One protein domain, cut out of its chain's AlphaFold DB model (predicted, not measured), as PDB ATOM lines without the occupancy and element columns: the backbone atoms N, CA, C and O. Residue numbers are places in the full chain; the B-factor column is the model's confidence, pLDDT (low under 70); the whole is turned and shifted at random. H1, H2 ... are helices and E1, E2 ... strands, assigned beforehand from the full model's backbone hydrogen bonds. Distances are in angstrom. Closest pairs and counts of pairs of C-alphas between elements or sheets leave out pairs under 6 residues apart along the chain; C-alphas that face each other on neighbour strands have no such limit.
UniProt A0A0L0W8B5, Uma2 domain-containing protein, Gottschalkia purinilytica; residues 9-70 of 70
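AT A GLANCE: This is residues 9 to 70 of the 70 residues of the protein "Uma2 domain-containing protein" of Gottschalkia purinilytica (UniProt A0A0L0W8B5). The hairpin E1-E2, with short E4 beside E1, makes one small sheet; the ribbon E3-E5 makes another, and helix H1 meets the first with residues 62 to 69, while residues 51 to 57 stick out. The printed part has 62 residues, with five named strands, then one named helix: mixed class. Sheet E2, E1, E4 is mixed, E3, E5 antiparallel. It is compact, radius of gyration of the C-alphas 11.9 A, spanning 36 by 23 by 17 A.

HOW THE PARTS SIT: E1, residues 9 to 13, and E2, residues 16 to 21, form an antiparallel hairpin; N 11 and O 19, 2.8 A apart, are within hydrogen-bond range. E4, residues 38 to 40, is parallel to E1, N 10 to O 39 2.8 A. E3, residues 25 to 27, and E5, residues 45 to 47, are antiparallel, N 27 to O 45 2.9 A. H1, residues 55 to 69, only grazes the first sheet; its closest C-alphas to E1, Phe 69 and Leu 11, are 6.9 A apart. In H1, 9 of 11 O i to N i+4 pairs are within range.

IN THESE COORDINATES: From first to last C-alpha, E1 spans 12.9 A from (169.594, 160.926, 131.719), E2 15.8 A, and H1 20.5 A to (176.936, 159.755, 140.768).

THE WHOLE: The C-alphas farthest apart, Asp 32 and Pro 52, are 35.8 A apart. The printed part has no cut and no long link; pLDDT is under 70 at residues 15 to 16.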
ATOM      1  N   VAL A   9     168.520 160.421 130.857       96.00
ATOM      2  CA  VAL A   9     169.594 160.926 131.719       96.00
ATOM      3  C   VAL A   9     170.803 160.011 131.572       96.00
ATOM      4  O   VAL A   9     170.781 158.847 131.974       96.00
ATOM      5  N   VAL A  10     171.878 160.541 130.994       95.56
ATOM      6  CA  VAL A  10     173.149 159.834 130.814       95.56
ATOM      7  C   VAL A  10     174.088 160.233 131.945       95.56
ATOM      8  O   VAL A  10     174.715 161.289 131.904       95.56
ATOM      9  N   LEU A  11     174.192 159.383 132.963       94.44
ATOM     10  CA  LEU A  11     175.120 159.553 134.072       94.44
ATOM     11  C   LEU A  11     176.538 159.160 133.619       94.44
ATOM     12  O   LEU A  11     176.784 158.010 133.242       94.44
ATOM     13  N   CYS A  12     177.454 160.130 133.641       86.88
ATOM     14  CA  CYS A  12     178.849 159.977 133.220       86.88
ATOM     15  C   CYS A  12     179.776 159.930 134.442       86.88
ATOM     16  O   CYS A  12     179.705 160.818 135.288       86.88
ATOM     17  N   ASP A  13     180.661 158.933 134.506       79.19
ATOM     18  CA  ASP A  13     181.693 158.770 135.543       79.19
ATOM     19  C   ASP A  13     183.077 158.816 134.877       79.19
ATOM     20  O   ASP A  13     183.718 157.788 134.682       79.19
ATOM     21  N   GLY A  14     183.496 160.004 134.425       73.25
ATOM     22  CA  GLY A  14     184.781 160.194 133.734       73.25
ATOM     23  C   GLY A  14     184.982 159.230 132.554       73.25
ATOM     24  O   GLY A  14     184.220 159.276 131.588       73.25
ATOM     25  N   ASP A  15     185.995 158.361 132.662       62.91
ATOM     26  CA  ASP A  15     186.371 157.337 131.668       62.91
ATOM     27  C   ASP A  15     185.591 156.011 131.809       62.91
ATOM     28  O   ASP A  15     185.750 155.092 131.000       62.91
ATOM     29  N   ASN A  16     184.747 155.883 132.837       56.94
ATOM     30  CA  ASN A  16     183.966 154.683 133.111       56.94
ATOM     31  C   ASN A  16     182.585 154.715 132.446       56.94
ATOM     32  O   ASN A  16     181.988 155.752 132.168       56.94
ATOM     33  N   THR A  17     182.079 153.508 132.197       72.25
ATOM     34  CA  THR A  17     180.842 153.192 131.479       72.25
ATOM     35  C   THR A  17     179.681 154.138 131.803       72.25
ATOM     36  O   THR A  17     179.219 154.197 132.943       72.25
ATOM     37  N   ASN A  18     179.140 154.798 130.775       84.56
ATOM     38  CA  ASN A  18     177.928 155.610 130.898       84.56
ATOM     39  C   ASN A  18     176.737 154.756 131.364       84.56
ATOM     40  O   ASN A  18     176.513 153.652 130.853       84.56
ATOM     41  N   LYS A  19     175.948 155.280 132.308       93.56
ATOM     42  CA  LYS A  19     174.691 154.669 132.761       93.56
ATOM     43  C   LYS A  19     173.524 155.530 132.293       93.56
ATOM     44  O   LYS A  19     173.447 156.701 132.638       93.56
ATOM     45  N   VAL A  20     172.633 154.947 131.498       95.50
ATOM     46  CA  VAL A  20     171.438 155.630 130.985       95.50
ATOM     47  C   VAL A  20     170.254 155.289 131.878       95.50
ATOM     48  O   VAL A  20     170.053 154.114 132.187       95.50
ATOM     49  N   GLN A  21     169.505 156.298 132.310       95.94
ATOM     50  CA  GLN A  21     168.265 156.172 133.075       95.94
ATOM     51  C   GLN A  21     167.166 157.001 132.410       95.94
ATOM     52  O   GLN A  21     167.456 158.009 131.772       95.94
ATOM     53  N   GLN A  22     165.912 156.596 132.592       96.00
ATOM     54  CA  GLN A  22     164.727 157.340 132.157       96.00
ATOM     55  C   GLN A  22     163.841 157.588 133.381       96.00
ATOM     56  O   GLN A  22     162.957 156.777 133.653       96.00
ATOM     57  N   PRO A  23     164.127 158.635 134.173       95.69
ATOM     58  CA  PRO A  23     163.315 158.954 135.335       95.69
ATOM     59  C   PRO A  23     161.980 159.571 134.931       95.69
ATOM     60  O   PRO A  23     161.896 160.258 133.910       95.69
ATOM     61  N   ASP A  24     160.971 159.428 135.786       95.62
ATOM     62  CA  ASP A  24     159.652 160.028 135.546       95.62
ATOM     63  C   ASP A  24     159.690 161.564 135.551       95.62
ATOM     64  O   ASP A  24     158.984 162.217 134.779       95.62
ATOM     65  N   LEU A  25     160.527 162.164 136.406       95.31
ATOM     66  CA  LEU A  25     160.749 163.609 136.427       95.31
ATOM     67  C   LEU A  25     162.207 163.944 136.750       95.31
ATOM     68  O   LEU A  25     162.798 163.446 137.707       95.31
ATOM     69  N   THR A  26     162.771 164.861 135.965       95.56
ATOM     70  CA  THR A  26     164.151 165.334 136.109       95.56
ATOM     71  C   THR A  26     164.184 166.862 136.166       95.56
ATOM     72  O   THR A  26     163.562 167.529 135.340       95.56
ATOM     73  N   VAL A  27     164.935 167.431 137.114       96.06
ATOM     74  CA  VAL A  27     165.155 168.883 137.234       96.06
ATOM     75  C   VAL A  27     166.610 169.212 136.915       96.06
ATOM     76  O   VAL A  27     167.531 168.643 137.501       96.06
ATOM     77  N   ILE A  28     166.816 170.151 135.989       94.88
ATOM     78  CA  ILE A  28     168.135 170.550 135.480       94.88
ATOM     79  C   ILE A  28     168.243 172.075 135.502       94.88
ATOM     80  O   ILE A  28     167.403 172.775 134.935       94.88
ATOM     81  N   PHE A  29     169.296 172.590 136.131       94.38
ATOM     82  CA  PHE A  29     169.617 174.018 136.158       94.38
ATOM     83  C   PHE A  29     170.642 174.379 135.081       94.38
ATOM     84  O   PHE A  29     170.472 175.378 134.382       94.38
ATOM     85  N   ASN A  30     171.683 173.552 134.914       88.88
ATOM     86  CA  ASN A  30     172.692 173.751 133.877       88.88
ATOM     87  C   ASN A  30     172.223 173.160 132.539       88.88
ATOM     88  O   ASN A  30     172.178 171.945 132.362       88.88
ATOM     89  N   LYS A  31     171.920 174.034 131.581       92.81
ATOM     90  CA  LYS A  31     171.413 173.658 130.257       92.81
ATOM     91  C   LYS A  31     172.508 173.298 129.250       92.81
ATOM     92  O   LYS A  31     172.178 172.740 128.210       92.81
ATOM     93  N   ASP A  32     173.782 173.540 129.556       94.75
ATOM     94  CA  ASP A  32     174.910 173.345 128.628       94.75
ATOM     95  C   ASP A  32     175.108 171.879 128.221       94.75
ATOM     96  O   ASP A  32     175.782 171.574 127.239       94.75
ATOM     97  N   ARG A  33     174.525 170.955 128.992       92.88
ATOM     98  CA  ARG A  33     174.612 169.508 128.768       92.88
ATOM     99  C   ARG A  33     173.307 168.886 128.265       92.88
ATOM    100  O   ARG A  33     173.191 167.659 128.243       92.88
ATOM    101  N   LEU A  34     172.329 169.712 127.883       94.88
ATOM    102  CA  LEU A  34     171.118 169.256 127.205       94.88
ATOM    103  C   LEU A  34     171.440 168.902 125.749       94.88
ATOM    104  O   LEU A  34     171.953 169.721 124.989       94.88
ATOM    105  N   GLY A  35     171.120 167.671 125.372       92.44
ATOM    106  CA  GLY A  35     171.023 167.222 123.990       92.44
ATOM    107  C   GLY A  35     169.585 167.300 123.475       92.44
ATOM    108  O   GLY A  35     168.690 167.814 124.140       92.44
ATOM    109  N   GLU A  36     169.361 166.755 122.279       90.62
ATOM    110  CA  GLU A  36     168.039 166.742 121.639       90.62
ATOM    111  C   GLU A  36     167.008 165.940 122.451       90.62
ATOM    112  O   GLU A  36     165.937 166.456 122.752       90.62
ATOM    113  N   ASN A  37     167.372 164.725 122.882       92.19
ATOM    114  CA  ASN A  37     166.509 163.811 123.648       92.19
ATOM    115  C   ASN A  37     167.207 163.241 124.897       92.19
ATOM    116  O   ASN A  37     166.871 162.159 125.373       92.19
ATOM    117  N   ASN A  38     168.241 163.927 125.394       94.62
ATOM    118  CA  ASN A  38     168.972 163.491 126.578       94.62
ATOM    119  C   ASN A  38     169.589 164.652 127.356       94.62
ATOM    120  O   ASN A  38     169.763 165.754 126.840       94.62
ATOM    121  N   TYR A  39     169.983 164.369 128.588       95.25
ATOM    122  CA  TYR A  39     170.870 165.195 129.388       95.25
ATOM    123  C   TYR A  39     172.103 164.384 129.784       95.25
ATOM    124  O   TYR A  39     171.978 163.271 130.296       95.25
ATOM    125  N   LYS A  40     173.300 164.937 129.558       94.88
ATOM    126  CA  LYS A  40     174.571 164.277 129.893       94.88
ATOM    127  C   LYS A  40     175.136 164.810 131.204       94.88
ATOM    128  O   LYS A  40     175.653 165.921 131.264       94.88
ATOM    129  N   GLY A  41     175.098 164.006 132.252       92.62
ATOM    130  CA  GLY A  41     175.607 164.334 133.576       92.62
ATOM    131  C   GLY A  41     174.573 164.093 134.665       92.62
ATOM    132  O   GLY A  41     173.507 163.534 134.429       92.62
ATOM    133  N   VAL A  42     174.908 164.532 135.873       93.62
ATOM    134  CA  VAL A  42     174.059 164.380 137.059       93.62
ATOM    135  C   VAL A  42     173.018 165.504 137.084       93.62
ATOM    136  O   VAL A  42     173.407 166.678 137.018       93.62
ATOM    137  N   PRO A  43     171.708 165.195 137.093       95.00
ATOM    138  CA  PRO A  43     170.668 166.208 137.253       95.00
ATOM    139  C   PRO A  43     170.668 166.814 138.658       95.00
ATOM    140  O   PRO A  43     171.205 166.234 139.596       95.00
ATOM    141  N   ASN A  44     170.017 167.965 138.827       95.75
ATOM    142  CA  ASN A  44     169.890 168.602 140.141       95.75
ATOM    143  C   ASN A  44     168.895 167.869 141.052       95.75
ATOM    144  O   ASN A  44     169.058 167.883 142.267       95.75
ATOM    145  N   LEU A  45     167.867 167.249 140.468       96.25
ATOM    146  CA  LEU A  45     166.922 166.384 141.165       96.25
ATOM    147  C   LEU A  45     166.394 165.325 140.196       96.25
ATOM    148  O   LEU A  45     166.079 165.636 139.045       96.25
ATOM    149  N   VAL A  46     166.265 164.100 140.694       96.19
ATOM    150  CA  VAL A  46     165.598 162.989 140.016       96.19
ATOM    151  C   VAL A  46     164.450 162.509 140.900       96.19
ATOM    152  O   VAL A  46     164.634 162.348 142.108       96.19
ATOM    153  N   VAL A  47     163.272 162.312 140.311       96.69
ATOM    154  CA  VAL A  47     162.077 161.797 140.989       96.69
ATOM    155  C   VAL A  47     161.545 160.599 140.208       96.69
ATOM    156  O   VAL A  47     161.400 160.663 138.988       96.69
ATOM    157  N   GLU A  48     161.238 159.529 140.936       96.75
ATOM    158  CA  GLU A  48     160.652 158.288 140.423       96.75
ATOM    159  C   GLU A  48     159.287 158.076 141.092       96.75
ATOM    160  O   GLU A  48     159.143 158.241 142.311       96.75
ATOM    161  N   ILE A  49     158.281 157.711 140.305       95.88
ATOM    162  CA  ILE A  49     156.941 157.358 140.764       95.88
ATOM    163  C   ILE A  49     156.912 155.844 140.967       95.88
ATOM    164  O   ILE A  49     156.896 155.058 140.024       95.88
ATOM    165  N   LEU A  50     156.878 155.419 142.228       96.06
ATOM    166  CA  LEU A  50     156.913 153.998 142.559       96.06
ATOM    167  C   LEU A  50     155.651 153.276 142.070       96.06
ATOM    168  O   LEU A  50     154.527 153.670 142.386       96.06
ATOM    169  N   SER A  51     155.853 152.151 141.385       95.44
ATOM    170  CA  SER A  51     154.799 151.187 141.068       95.44
ATOM    171  C   SER A  51     155.028 149.876 141.832       95.44
ATOM    172  O   SER A  51     156.183 149.506 142.058       95.44
ATOM    173  N   PRO A  52     153.983 149.119 142.221       96.19
ATOM    174  CA  PRO A  52     154.166 147.873 142.971       96.19
ATOM    175  C   PRO A  52     155.115 146.865 142.303       96.19
ATOM    176  O   PRO A  52     155.845 146.164 142.996       96.19
ATOM    177  N   SER A  53     155.136 146.804 140.967       96.44
ATOM    178  CA  SER A  53     155.985 145.879 140.207       96.44
ATOM    179  C   SER A  53     157.436 146.338 140.044       96.44
ATOM    180  O   SER A  53     158.292 145.497 139.778       96.44
ATOM    181  N   THR A  54     157.733 147.638 140.187       94.56
ATOM    182  CA  THR A  54     159.089 148.200 139.997       94.56
ATOM    183  C   THR A  54     159.679 148.832 141.253       94.56
ATOM    184  O   THR A  54     160.850 149.196 141.244       94.56
ATOM    185  N   ALA A  55     158.929 148.893 142.358       94.94
ATOM    186  CA  ALA A  55     159.330 149.596 143.575       94.94
ATOM    187  C   ALA A  55     160.727 149.205 144.084       94.94
ATOM    188  O   ALA A  55     161.473 150.073 144.521       94.94
ATOM    189  N   SER A  56     161.113 147.925 144.000       95.62
ATOM    190  CA  SER A  56     162.462 147.492 144.396       95.62
ATOM    191  C   SER A  56     163.554 148.080 143.498       95.62
ATOM    192  O   SER A  56     164.602 148.471 144.000       95.62
ATOM    193  N   ILE A  57     163.317 148.160 142.188       94.12
ATOM    194  CA  ILE A  57     164.272 148.722 141.223       94.12
ATOM    195  C   ILE A  57     164.437 150.219 141.492       94.12
ATOM    196  O   ILE A  57     165.558 150.708 141.615       94.12
ATOM    197  N   ASP A  58     163.327 150.941 141.643       94.62
ATOM    198  CA  ASP A  58     163.346 152.393 141.830       94.62
ATOM    199  C   ASP A  58     163.916 152.783 143.206       94.62
ATOM    200  O   ASP A  58     164.759 153.675 143.321       94.62
ATOM    201  N   TYR A  59     163.514 152.071 144.262       93.81
ATOM    202  CA  TYR A  59     163.901 152.392 145.635       93.81
ATOM    203  C   TYR A  59     165.295 151.885 146.024       93.81
ATOM    204  O   TYR A  59     165.923 152.471 146.901       93.81
ATOM    205  N   ILE A  60     165.792 150.804 145.415       94.69
ATOM    206  CA  ILE A  60     167.092 150.214 145.775       94.69
ATOM    207  C   ILE A  60     168.111 150.486 144.677       94.69
ATOM    208  O   ILE A  60     169.076 151.216 144.910       94.69
ATOM    209  N   ASP A  61     167.906 149.930 143.485       95.75
ATOM    210  CA  ASP A  61     168.927 149.928 142.434       95.75
ATOM    211  C   ASP A  61     169.170 151.336 141.889       95.75
ATOM    212  O   ASP A  61     170.312 151.812 141.883       95.75
ATOM    213  N   LYS A  62     168.099 152.040 141.501       95.31
ATOM    214  CA  LYS A  62     168.191 153.417 141.004       95.31
ATOM    215  C   LYS A  62     168.622 154.386 142.099       95.31
ATOM    216  O   LYS A  62     169.495 155.211 141.856       95.31
ATOM    217  N   MET A  63     168.098 154.260 143.323       94.94
ATOM    218  CA  MET A  63     168.533 155.115 144.435       94.94
ATOM    219  C   MET A  63     170.032 154.960 144.724       94.94
ATOM    220  O   MET A  63     170.729 155.960 144.896       94.94
ATOM    221  N   ASN A  64     170.550 153.727 144.751       95.12
ATOM    222  CA  ASN A  64     171.982 153.479 144.929       95.12
ATOM    223  C   ASN A  64     172.804 153.997 143.744       95.12
ATOM    224  O   ASN A  64     173.891 154.537 143.949       95.12
ATOM    225  N   LEU A  65     172.283 153.874 142.520       94.56
ATOM    226  CA  LEU A  65     172.909 154.438 141.332       94.56
ATOM    227  C   LEU A  65     173.005 155.964 141.436       94.56
ATOM    228  O   LEU A  65     174.101 156.503 141.338       94.56
ATOM    229  N   TYR A  66     171.900 156.664 141.695       94.56
ATOM    230  CA  TYR A  66     171.888 158.124 141.798       94.56
ATOM    231  C   TYR A  66     172.811 158.632 142.914       94.56
ATOM    232  O   TYR A  66     173.579 159.558 142.674       94.56
ATOM    233  N   ARG A  67     172.831 157.955 144.072       92.88
ATOM    234  CA  ARG A  67     173.763 158.234 145.187       92.88
ATOM    235  C   ARG A  67     175.239 158.030 144.855       92.88
ATOM    236  O   ARG A  67     176.095 158.523 145.576       92.88
ATOM    237  N   ARG A  68     175.560 157.215 143.848       92.19
ATOM    238  CA  ARG A  68     176.949 156.994 143.427       92.19
ATOM    239  C   ARG A  68     177.454 158.134 142.544       92.19
ATOM    240  O   ARG A  68     178.651 158.398 142.541       92.19
ATOM    241  N   PHE A  69     176.568 158.744 141.758       91.38
ATOM    242  CA  PHE A  69     176.936 159.755 140.768       91.38
ATOM    243  C   PHE A  69     176.822 161.191 141.292       91.38
ATOM    244  O   PHE A  69     177.600 162.035 140.850       91.38
ATOM    245  N   GLY A  70     175.871 161.475 142.186       83.75
ATOM    246  CA  GLY A  70     175.710 162.772 142.860       83.75
ATOM    247  C   GLY A  70     176.014 162.685 144.344       83.75
ATOM    248  O   GLY A  70     176.443 163.722 144.893       83.75
TER     249      GLY A  70